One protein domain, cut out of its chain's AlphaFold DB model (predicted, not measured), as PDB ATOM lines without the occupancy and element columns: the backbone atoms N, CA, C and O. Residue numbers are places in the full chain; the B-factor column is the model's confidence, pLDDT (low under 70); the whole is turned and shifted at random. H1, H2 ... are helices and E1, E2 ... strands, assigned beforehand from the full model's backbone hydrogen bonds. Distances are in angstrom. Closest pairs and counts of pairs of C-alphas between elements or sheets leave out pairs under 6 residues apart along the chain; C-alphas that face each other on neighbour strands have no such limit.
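This is residues 17 to 77 of the 185 residues of an uncharacterized protein of Paucibacter oligotrophus (UniProt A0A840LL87). A two-stranded hairpin, E1 and E2, with the short helix H1 beside it, is strung to two helices, H2 and H3, that make an open V; residues 64 to 77 of H3 stick out. The 61 printed residues run H1, E1, E2, H2, H3, mixed helices and strands, with an antiparallel sheet. The whole is extended and flat, radius of gyration of the C-alphas 18.9 A, spanning 56 by 30 by 12 A.

Find C-alpha 17 at (-26.868, 51.821, -21.066), where H1, residues 17 to 21, begins. E1 is residues 26 to 32, 19.0 A; E2 is 35 to 41, 18.4 A. H2, residues 45 to 55, runs 15.1 A; H3, residues 60 to 77, runs 26.1 A to C-alpha 77 at (11.068, 45.538, -37.349).

Look at the hairpin E1 and E2, 152 degrees between directions: N 28 and O 39 are 2.8 A apart, within hydrogen-bond range. The closest C-alphas of H1 and E2, Leu 21 and Pro 40, are 7.1 A apart. H2 and H3 are near each other, with 5 pairs of C-alphas within 10 A. In H2 and H3 every O i to N i+4 pair is within hydrogen-bond range; in H1 0 of 1, but 2 of 2 O i to N i+3.

The C-alphas farthest apart, Ala 33 and Ala 76, are 58.8 A apart. The printed part has no cut, and its four links are tight. Residues 73 to 77 have pLDDT under 70.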
ATOM      1  N   VAL A  17     -27.087  52.734 -22.199       82.44
ATOM      2  CA  VAL A  17     -26.868  51.821 -21.066       82.44
ATOM      3  C   VAL A  17     -25.730  50.854 -21.384       82.44
ATOM      4  O   VAL A  17     -24.835  50.677 -20.565       82.44
ATOM      5  N   THR A  18     -25.701  50.281 -22.591       82.06
ATOM      6  CA  THR A  18     -24.644  49.334 -22.987       82.06
ATOM      7  C   THR A  18     -23.285  50.006 -23.182       82.06
ATOM      8  O   THR A  18     -22.263  49.415 -22.847       82.06
ATOM      9  N   GLN A  19     -23.250  51.260 -23.641       83.56
ATOM     10  CA  GLN A  19     -22.000  51.994 -23.852       83.56
ATOM     11  C   GLN A  19     -21.249  52.287 -22.546       83.56
ATOM     12  O   GLN A  19     -20.020  52.274 -22.538       83.56
ATOM     13  N   SER A  20     -21.971  52.460 -21.437       83.31
ATOM     14  CA  SER A  20     -21.375  52.651 -20.107       83.31
ATOM     15  C   SER A  20     -20.676  51.388 -19.582       83.31
ATOM     16  O   SER A  20     -19.751  51.475 -18.781       83.31
ATOM     17  N   LEU A  21     -21.091  50.208 -20.051       82.06
ATOM     18  CA  LEU A  21     -20.552  48.910 -19.630       82.06
ATOM     19  C   LEU A  21     -19.315  48.496 -20.460       82.06
ATOM     20  O   LEU A  21     -18.572  47.586 -20.078       82.06
ATOM     21  N   GLY A  22     -19.051  49.199 -21.569       82.25
ATOM     22  CA  GLY A  22     -17.944  48.937 -22.489       82.25
ATOM     23  C   GLY A  22     -18.223  47.791 -23.474       82.25
ATOM     24  O   GLY A  22     -19.376  47.412 -23.682       82.25
ATOM     25  N   PRO A  23     -17.185  47.225 -24.123       75.44
ATOM     26  CA  PRO A  23     -17.347  46.095 -25.033       75.44
ATOM     27  C   PRO A  23     -17.611  44.819 -24.225       75.44
ATOM     28  O   PRO A  23     -16.683  44.132 -23.793       75.44
ATOM     29  N   VAL A  24     -18.887  44.522 -23.988       77.62
ATOM     30  CA  VAL A  24     -19.327  43.324 -23.267       77.62
ATOM     31  C   VAL A  24     -20.118  42.432 -24.214       77.62
ATOM     32  O   VAL A  24     -21.049  42.882 -24.875       77.62
ATOM     33  N   GLN A  25     -19.719  41.163 -24.283       81.06
ATOM     34  CA  GLN A  25     -20.309  40.172 -25.181       81.06
ATOM     35  C   GLN A  25     -21.351  39.287 -24.476       81.06
ATOM     36  O   GLN A  25     -22.243  38.757 -25.134       81.06
ATOM     37  N   TYR A  26     -21.245  39.138 -23.151       82.69
ATOM     38  CA  TYR A  26     -22.075  38.238 -22.352       82.69
ATOM     39  C   TYR A  26     -22.559  38.929 -21.081       82.69
ATOM     40  O   TYR A  26     -21.845  39.741 -20.491       82.69
ATOM     41  N   PHE A  27     -23.767  38.580 -20.649       85.94
ATOM     42  CA  PHE A  27     -24.352  39.057 -19.404       85.94
ATOM     43  C   PHE A  27     -24.784  37.864 -18.564       85.94
ATOM     44  O   PHE A  27     -25.393  36.926 -19.075       85.94
ATOM     45  N   GLU A  28     -24.483  37.921 -17.276       84.31
ATOM     46  CA  GLU A  28     -25.142  37.092 -16.284       84.31
ATOM     47  C   GLU A  28     -26.523  37.687 -16.004       84.31
ATOM     48  O   GLU A  28     -26.658  38.898 -15.812       84.31
ATOM     49  N   VAL A  29     -27.544  36.833 -16.006       86.44
ATOM     50  CA  VAL A  29     -28.938  37.223 -15.797       86.44
ATOM     51  C   VAL A  29     -29.377  36.689 -14.442       86.44
ATOM     52  O   VAL A  29     -29.399  35.478 -14.235       86.44
ATOM     53  N   GLN A  30     -29.741  37.581 -13.524       86.25
ATOM     54  CA  GLN A  30     -30.312  37.214 -12.227       86.25
ATOM     55  C   GLN A  30     -31.662  37.899 -12.035       86.25
ATOM     56  O   GLN A  30     -31.813  39.071 -12.368       86.25
ATOM     57  N   GLU A  31     -32.632  37.200 -11.455       87.94
ATOM     58  CA  GLU A  31     -33.886  37.807 -11.012       87.94
ATOM     59  C   GLU A  31     -33.793  38.140  -9.517       87.94
ATOM     60  O   GLU A  31     -33.529  37.265  -8.691       87.94
ATOM     61  N   LYS A  32     -34.008  39.405  -9.150       89.88
ATOM     62  CA  LYS A  32     -34.131  39.837  -7.753       89.88
ATOM     63  C   LYS A  32     -35.382  40.680  -7.586       89.88
ATOM     64  O   LYS A  32     -35.487  41.752  -8.171       89.88
ATOM     65  N   ALA A  33     -36.319  40.198  -6.768       85.44
ATOM     66  CA  ALA A  33     -37.557  40.905  -6.426       85.44
ATOM     67  C   ALA A  33     -38.343  41.412  -7.658       85.44
ATOM     68  O   ALA A  33     -38.822  42.546  -7.678       85.44
ATOM     69  N   GLY A  34     -38.435  40.590  -8.710       84.94
ATOM     70  CA  GLY A  34     -39.109  40.950  -9.962       84.94
ATOM     71  C   GLY A  34     -38.324  41.909 -10.869       84.94
ATOM     72  O   GLY A  34     -38.872  42.399 -11.855       84.94
ATOM     73  N   GLN A  35     -37.053  42.187 -10.560       85.44
ATOM     74  CA  GLN A  35     -36.125  42.910 -11.431       85.44
ATOM     75  C   GLN A  35     -35.105  41.954 -12.039       85.44
ATOM     76  O   GLN A  35     -34.538  41.111 -11.344       85.44
ATOM     77  N   ILE A  36     -34.829  42.123 -13.331       87.44
ATOM     78  CA  ILE A  36     -33.753  41.406 -14.016       87.44
ATOM     79  C   ILE A  36     -32.477  42.239 -13.897       87.44
ATOM     80  O   ILE A  36     -32.401  43.354 -14.412       87.44
ATOM     81  N   ILE A  37     -31.474  41.683 -13.233       88.94
ATOM     82  CA  ILE A  37     -30.130  42.242 -13.132       88.94
ATOM     83  C   ILE A  37     -29.283  41.615 -14.233       88.94
ATOM     84  O   ILE A  37     -29.175  40.391 -14.323       88.94
ATOM     85  N   LEU A  38     -28.697  42.473 -15.065       88.81
ATOM     86  CA  LEU A  38     -27.777  42.089 -16.129       88.81
ATOM     87  C   LEU A  38     -26.367  42.513 -15.731       88.81
ATOM     88  O   LEU A  38     -26.009  43.686 -15.852       88.81
ATOM     89  N   THR A  39     -25.567  41.563 -15.258       89.56
ATOM     90  CA  THR A  39     -24.174  41.822 -14.888       89.56
ATOM     91  C   THR A  39     -23.278  41.500 -16.081       89.56
ATOM     92  O   THR A  39     -23.304  40.369 -16.566       89.56
ATOM     93  N   PRO A  40     -22.488  42.453 -16.598       88.88
ATOM     94  CA  PRO A  40     -21.608  42.182 -17.723       88.88
ATOM     95  C   PRO A  40     -20.487  41.211 -17.328       88.88
ATOM     96  O   PRO A  40     -19.684  41.510 -16.445       88.88
ATOM     97  N   VAL A  41     -20.395  40.074 -18.022       84.44
ATOM     98  CA  VAL A  41     -19.348  39.065 -17.817       84.44
ATOM     99  C   VAL A  41     -18.366  39.116 -18.979       84.44
ATOM    100  O   VAL A  41     -18.728  39.015 -20.155       84.44
ATOM    101  N   ARG A  42     -17.084  39.265 -18.651       82.94
ATOM    102  CA  ARG A  42     -16.001  39.246 -19.634       82.94
ATOM    103  C   ARG A  42     -15.399  37.854 -19.671       82.94
ATOM    104  O   ARG A  42     -14.703  37.462 -18.742       82.94
ATOM    105  N   ILE A  43     -15.632  37.130 -20.761       78.06
ATOM    106  CA  ILE A  43     -14.930  35.870 -21.000       78.06
ATOM    107  C   ILE A  43     -13.503  36.219 -21.416       78.06
ATOM    108  O   ILE A  43     -13.226  36.546 -22.572       78.06
ATOM    109  N   GLN A  44     -12.599  36.196 -20.444       79.31
ATOM    110  CA  GLN A  44     -11.182  36.387 -20.684       79.31
ATOM    111  C   GLN A  44     -10.655  35.144 -21.398       79.31
ATOM    112  O   GLN A  44     -10.353  34.126 -20.780       79.31
ATOM    113  N   ARG A  45     -10.509  35.223 -22.726       78.94
ATOM    114  CA  ARG A  45      -9.820  34.167 -23.489       78.94
ATOM    115  C   ARG A  45      -8.417  33.915 -22.930       78.94
ATOM    116  O   ARG A  45      -7.943  32.795 -23.003       78.94
ATOM    117  N   GLY A  46      -7.787  34.929 -22.328       81.31
ATOM    118  CA  GLY A  46      -6.508  34.800 -21.632       81.31
ATOM    119  C   GLY A  46      -6.523  33.782 -20.489       81.31
ATOM    120  O   GLY A  46      -5.555  33.043 -20.356       81.31
ATOM    121  N   ASP A  47      -7.611  33.675 -19.725       78.50
ATOM    122  CA  ASP A  47      -7.710  32.699 -18.632       78.50
ATOM    123  C   ASP A  47      -7.942  31.287 -19.169       78.50
ATOM    124  O   ASP A  47      -7.313  30.339 -18.709       78.50
ATOM    125  N   ALA A  48      -8.754  31.152 -20.223       81.56
ATOM    126  CA  ALA A  48      -8.900  29.886 -20.938       81.56
ATOM    127  C   ALA A  48      -7.566  29.429 -21.557       81.56
ATOM    128  O   ALA A  48      -7.213  28.256 -21.473       81.56
ATOM    129  N   LEU A  49      -6.791  30.354 -22.132       85.56
ATOM    130  CA  LEU A  49      -5.461  30.069 -22.670       85.56
ATOM    131  C   LEU A  49      -4.473  29.710 -21.558       85.56
ATOM    132  O   LEU A  49      -3.736  28.749 -21.713       85.56
ATOM    133  N   ARG A  50      -4.478  30.418 -20.424       84.62
ATOM    134  CA  ARG A  50      -3.644  30.076 -19.260       84.62
ATOM    135  C   ARG A  50      -3.984  28.696 -18.702       84.62
ATOM    136  O   ARG A  50      -3.069  27.943 -18.398       84.62
ATOM    137  N   ALA A  51      -5.266  28.338 -18.636       83.94
ATOM    138  CA  ALA A  51      -5.698  27.001 -18.239       83.94
ATOM    139  C   ALA A  51      -5.223  25.928 -19.233       83.94
ATOM    140  O   ALA A  51      -4.720  24.890 -18.818       83.94
ATOM    141  N   LYS A  52      -5.309  26.197 -20.542       85.44
ATOM    142  CA  LYS A  52      -4.816  25.281 -21.585       85.44
ATOM    143  C   LYS A  52      -3.292  25.157 -21.598       85.44
ATOM    144  O   LYS A  52      -2.774  24.076 -21.837       85.44
ATOM    145  N   LEU A  53      -2.567  26.234 -21.312       89.38
ATOM    146  CA  LEU A  53      -1.112  26.196 -21.163       89.38
ATOM    147  C   LEU A  53      -0.699  25.415 -19.912       89.38
ATOM    148  O   LEU A  53       0.264  24.663 -19.977       89.38
ATOM    149  N   ALA A  54      -1.447  25.538 -18.813       84.88
ATOM    150  CA  ALA A  54      -1.221  24.749 -17.605       84.88
ATOM    151  C   ALA A  54      -1.496  23.249 -17.822       84.88
ATOM    152  O   ALA A  54      -0.734  22.426 -17.333       84.88
ATOM    153  N   GLU A  55      -2.533  22.900 -18.591       89.38
ATOM    154  CA  GLU A  55      -2.830  21.513 -18.998       89.38
ATOM    155  C   GLU A  55      -1.701  20.896 -19.838       89.38
ATOM    156  O   GLU A  55      -1.428  19.707 -19.732       89.38
ATOM    157  N   LEU A  56      -1.015  21.714 -20.638       92.81
ATOM    158  CA  LEU A  56       0.160  21.315 -21.417       92.81
ATOM    159  C   LEU A  56       1.481  21.469 -20.642       92.81
ATOM    160  O   LEU A  56       2.548  21.383 -21.246       92.81
ATOM    161  N   GLU A  57       1.421  21.758 -19.338       85.00
ATOM    162  CA  GLU A  57       2.573  22.001 -18.455       85.00
ATOM    163  C   GLU A  57       3.523  23.116 -18.942       85.00
ATOM    164  O   GLU A  57       4.684  23.222 -18.536       85.00
ATOM    165  N   ILE A  58       3.025  24.018 -19.791       86.75
ATOM    166  CA  ILE A  58       3.772  25.182 -20.264       86.75
ATOM    167  C   ILE A  58       3.757  26.232 -19.151       86.75
ATOM    168  O   ILE A  58       2.834  27.037 -19.011       86.75
ATOM    169  N   GLY A  59       4.811  26.202 -18.337       86.00
ATOM    170  CA  GLY A  59       4.969  27.079 -17.183       86.00
ATOM    171  C   GLY A  59       5.201  28.556 -17.529       86.00
ATOM    172  O   GLY A  59       5.656  28.917 -18.619       86.00
ATOM    173  N   ALA A  60       4.964  29.421 -16.538       83.62
ATOM    174  CA  ALA A  60       5.098  30.878 -16.650       83.62
ATOM    175  C   ALA A  60       6.465  31.332 -17.201       83.62
ATOM    176  O   ALA A  60       6.534  32.242 -18.022       83.62
ATOM    177  N   LYS A  61       7.548  30.640 -16.832       85.44
ATOM    178  CA  LYS A  61       8.920  30.961 -17.255       85.44
ATOM    179  C   LYS A  61       9.155  30.763 -18.760       85.44
ATOM    180  O   LYS A  61       9.878  31.534 -19.395       85.44
ATOM    181  N   THR A  62       8.511  29.755 -19.350       87.56
ATOM    182  CA  THR A  62       8.555  29.498 -20.798       87.56
ATOM    183  C   THR A  62       7.756  30.557 -21.553       87.56
ATOM    184  O   THR A  62       8.198  31.042 -22.593       87.56
ATOM    185  N   ILE A  63       6.622  30.985 -20.988       87.94
ATOM    186  CA  ILE A  63       5.798  32.066 -21.540       87.94
ATOM    187  C   ILE A  63       6.575  33.390 -21.524       87.94
ATOM    188  O   ILE A  63       6.624  34.080 -22.539       87.94
ATOM    189  N   GLU A  64       7.243  33.726 -20.420       88.75
ATOM    190  CA  GLU A  64       8.089  34.926 -20.315       88.75
ATOM    191  C   GLU A  64       9.255  34.905 -21.309       88.75
ATOM    192  O   GLU A  64       9.535  35.908 -21.968       88.75
ATOM    193  N   SER A  65       9.897  33.748 -21.476       86.50
ATOM    194  CA  SER A  65      10.985  33.573 -22.445       86.50
ATOM    195  C   SER A  65      10.489  33.754 -23.885       86.50
ATOM    196  O   SER A  65      11.118  34.462 -24.676       86.50
ATOM    197  N   ALA A  66       9.321  33.193 -24.217       89.06
ATOM    198  CA  ALA A  66       8.684  33.365 -25.520       89.06
ATOM    199  C   ALA A  66       8.257  34.821 -25.774       89.06
ATOM    200  O   ALA A  66       8.460  35.336 -26.873       89.06
ATOM    201  N   LEU A  67       7.726  35.514 -24.759       87.81
ATOM    202  CA  LEU A  67       7.360  36.932 -24.845       87.81
ATOM    203  C   LEU A  67       8.590  37.834 -25.007       87.81
ATOM    204  O   LEU A  67       8.565  38.746 -25.831       87.81
ATOM    205  N   SER A  68       9.683  37.560 -24.288       89.19
ATOM    206  CA  SER A  68      10.962  38.266 -24.451       89.19
ATOM    207  C   SER A  68      11.517  38.089 -25.866       89.19
ATOM    208  O   SER A  68      11.963  39.051 -26.495       89.19
ATOM    209  N   TRP A  69      11.423  36.879 -26.422       88.06
ATOM    210  CA  TRP A  69      11.832  36.609 -27.797       88.06
ATOM    211  C   TRP A  69      10.929  37.290 -28.839       88.06
ATOM    212  O   TRP A  69      11.432  37.922 -29.773       88.06
ATOM    213  N   ALA A  70       9.606  37.235 -28.667       88.56
ATOM    214  CA  ALA A  70       8.641  37.890 -29.555       88.56
ATOM    215  C   ALA A  70       8.746  39.429 -29.507       88.56
ATOM    216  O   ALA A  70       8.683  40.100 -30.542       88.56
ATOM    217  N   GLY A  71       8.980  39.996 -28.319       78.75
ATOM    218  CA  GLY A  71       9.215  41.428 -28.121       78.75
ATOM    219  C   GLY A  71      10.472  41.924 -28.839       78.75
ATOM    220  O   GLY A  71      10.462  42.994 -29.441       78.75
ATOM    221  N   LYS A  72      11.535  41.111 -28.879       75.94
ATOM    222  CA  LYS A  72      12.759  41.425 -29.634       75.94
ATOM    223  C   LYS A  72      12.528  41.433 -31.152       75.94
ATOM    224  O   LYS A  72      13.072  42.303 -31.825       75.94
ATOM    225  N   LYS A  73      11.682  40.544 -31.693       68.31
ATOM    226  CA  LYS A  73      11.320  40.556 -33.129       68.31
ATOM    227  C   LYS A  73      10.522  41.802 -33.520       68.31
ATOM    228  O   LYS A  73      10.814  42.421 -34.534       68.31
ATOM    229  N   THR A  74       9.567  42.218 -32.689       59.59
ATOM    230  CA  THR A  74       8.752  43.416 -32.973       59.59
ATOM    231  C   THR A  74       9.506  44.734 -32.760       59.59
ATOM    232  O   THR A  74       9.162  45.737 -33.385       59.59
ATOM    233  N   ALA A  75      10.555  44.745 -31.930       56.94
ATOM    234  CA  ALA A  75      11.479  45.876 -31.819       56.94
ATOM    235  C   ALA A  75      12.452  45.963 -33.009       56.94
ATOM    236  O   ALA A  75      12.731  47.064 -33.473       56.94
ATOM    237  N   ALA A  76      12.909  44.824 -33.545       55.88
ATOM    238  CA  ALA A  76      13.804  44.786 -34.703       55.88
ATOM    239  C   ALA A  76      13.133  45.249 -36.015       55.88
ATOM    240  O   ALA A  76      13.809  45.792 -36.883       55.88
ATOM    241  N   GLU A  77      11.808  45.111 -36.147       54.22
ATOM    242  CA  GLU A  77      11.068  45.538 -37.349       54.22
ATOM    243  C   GLU A  77      10.607  47.011 -37.300       54.22
ATOM    244  O   GLU A  77      10.332  47.625 -38.331       54.22
TER     245      GLU A  77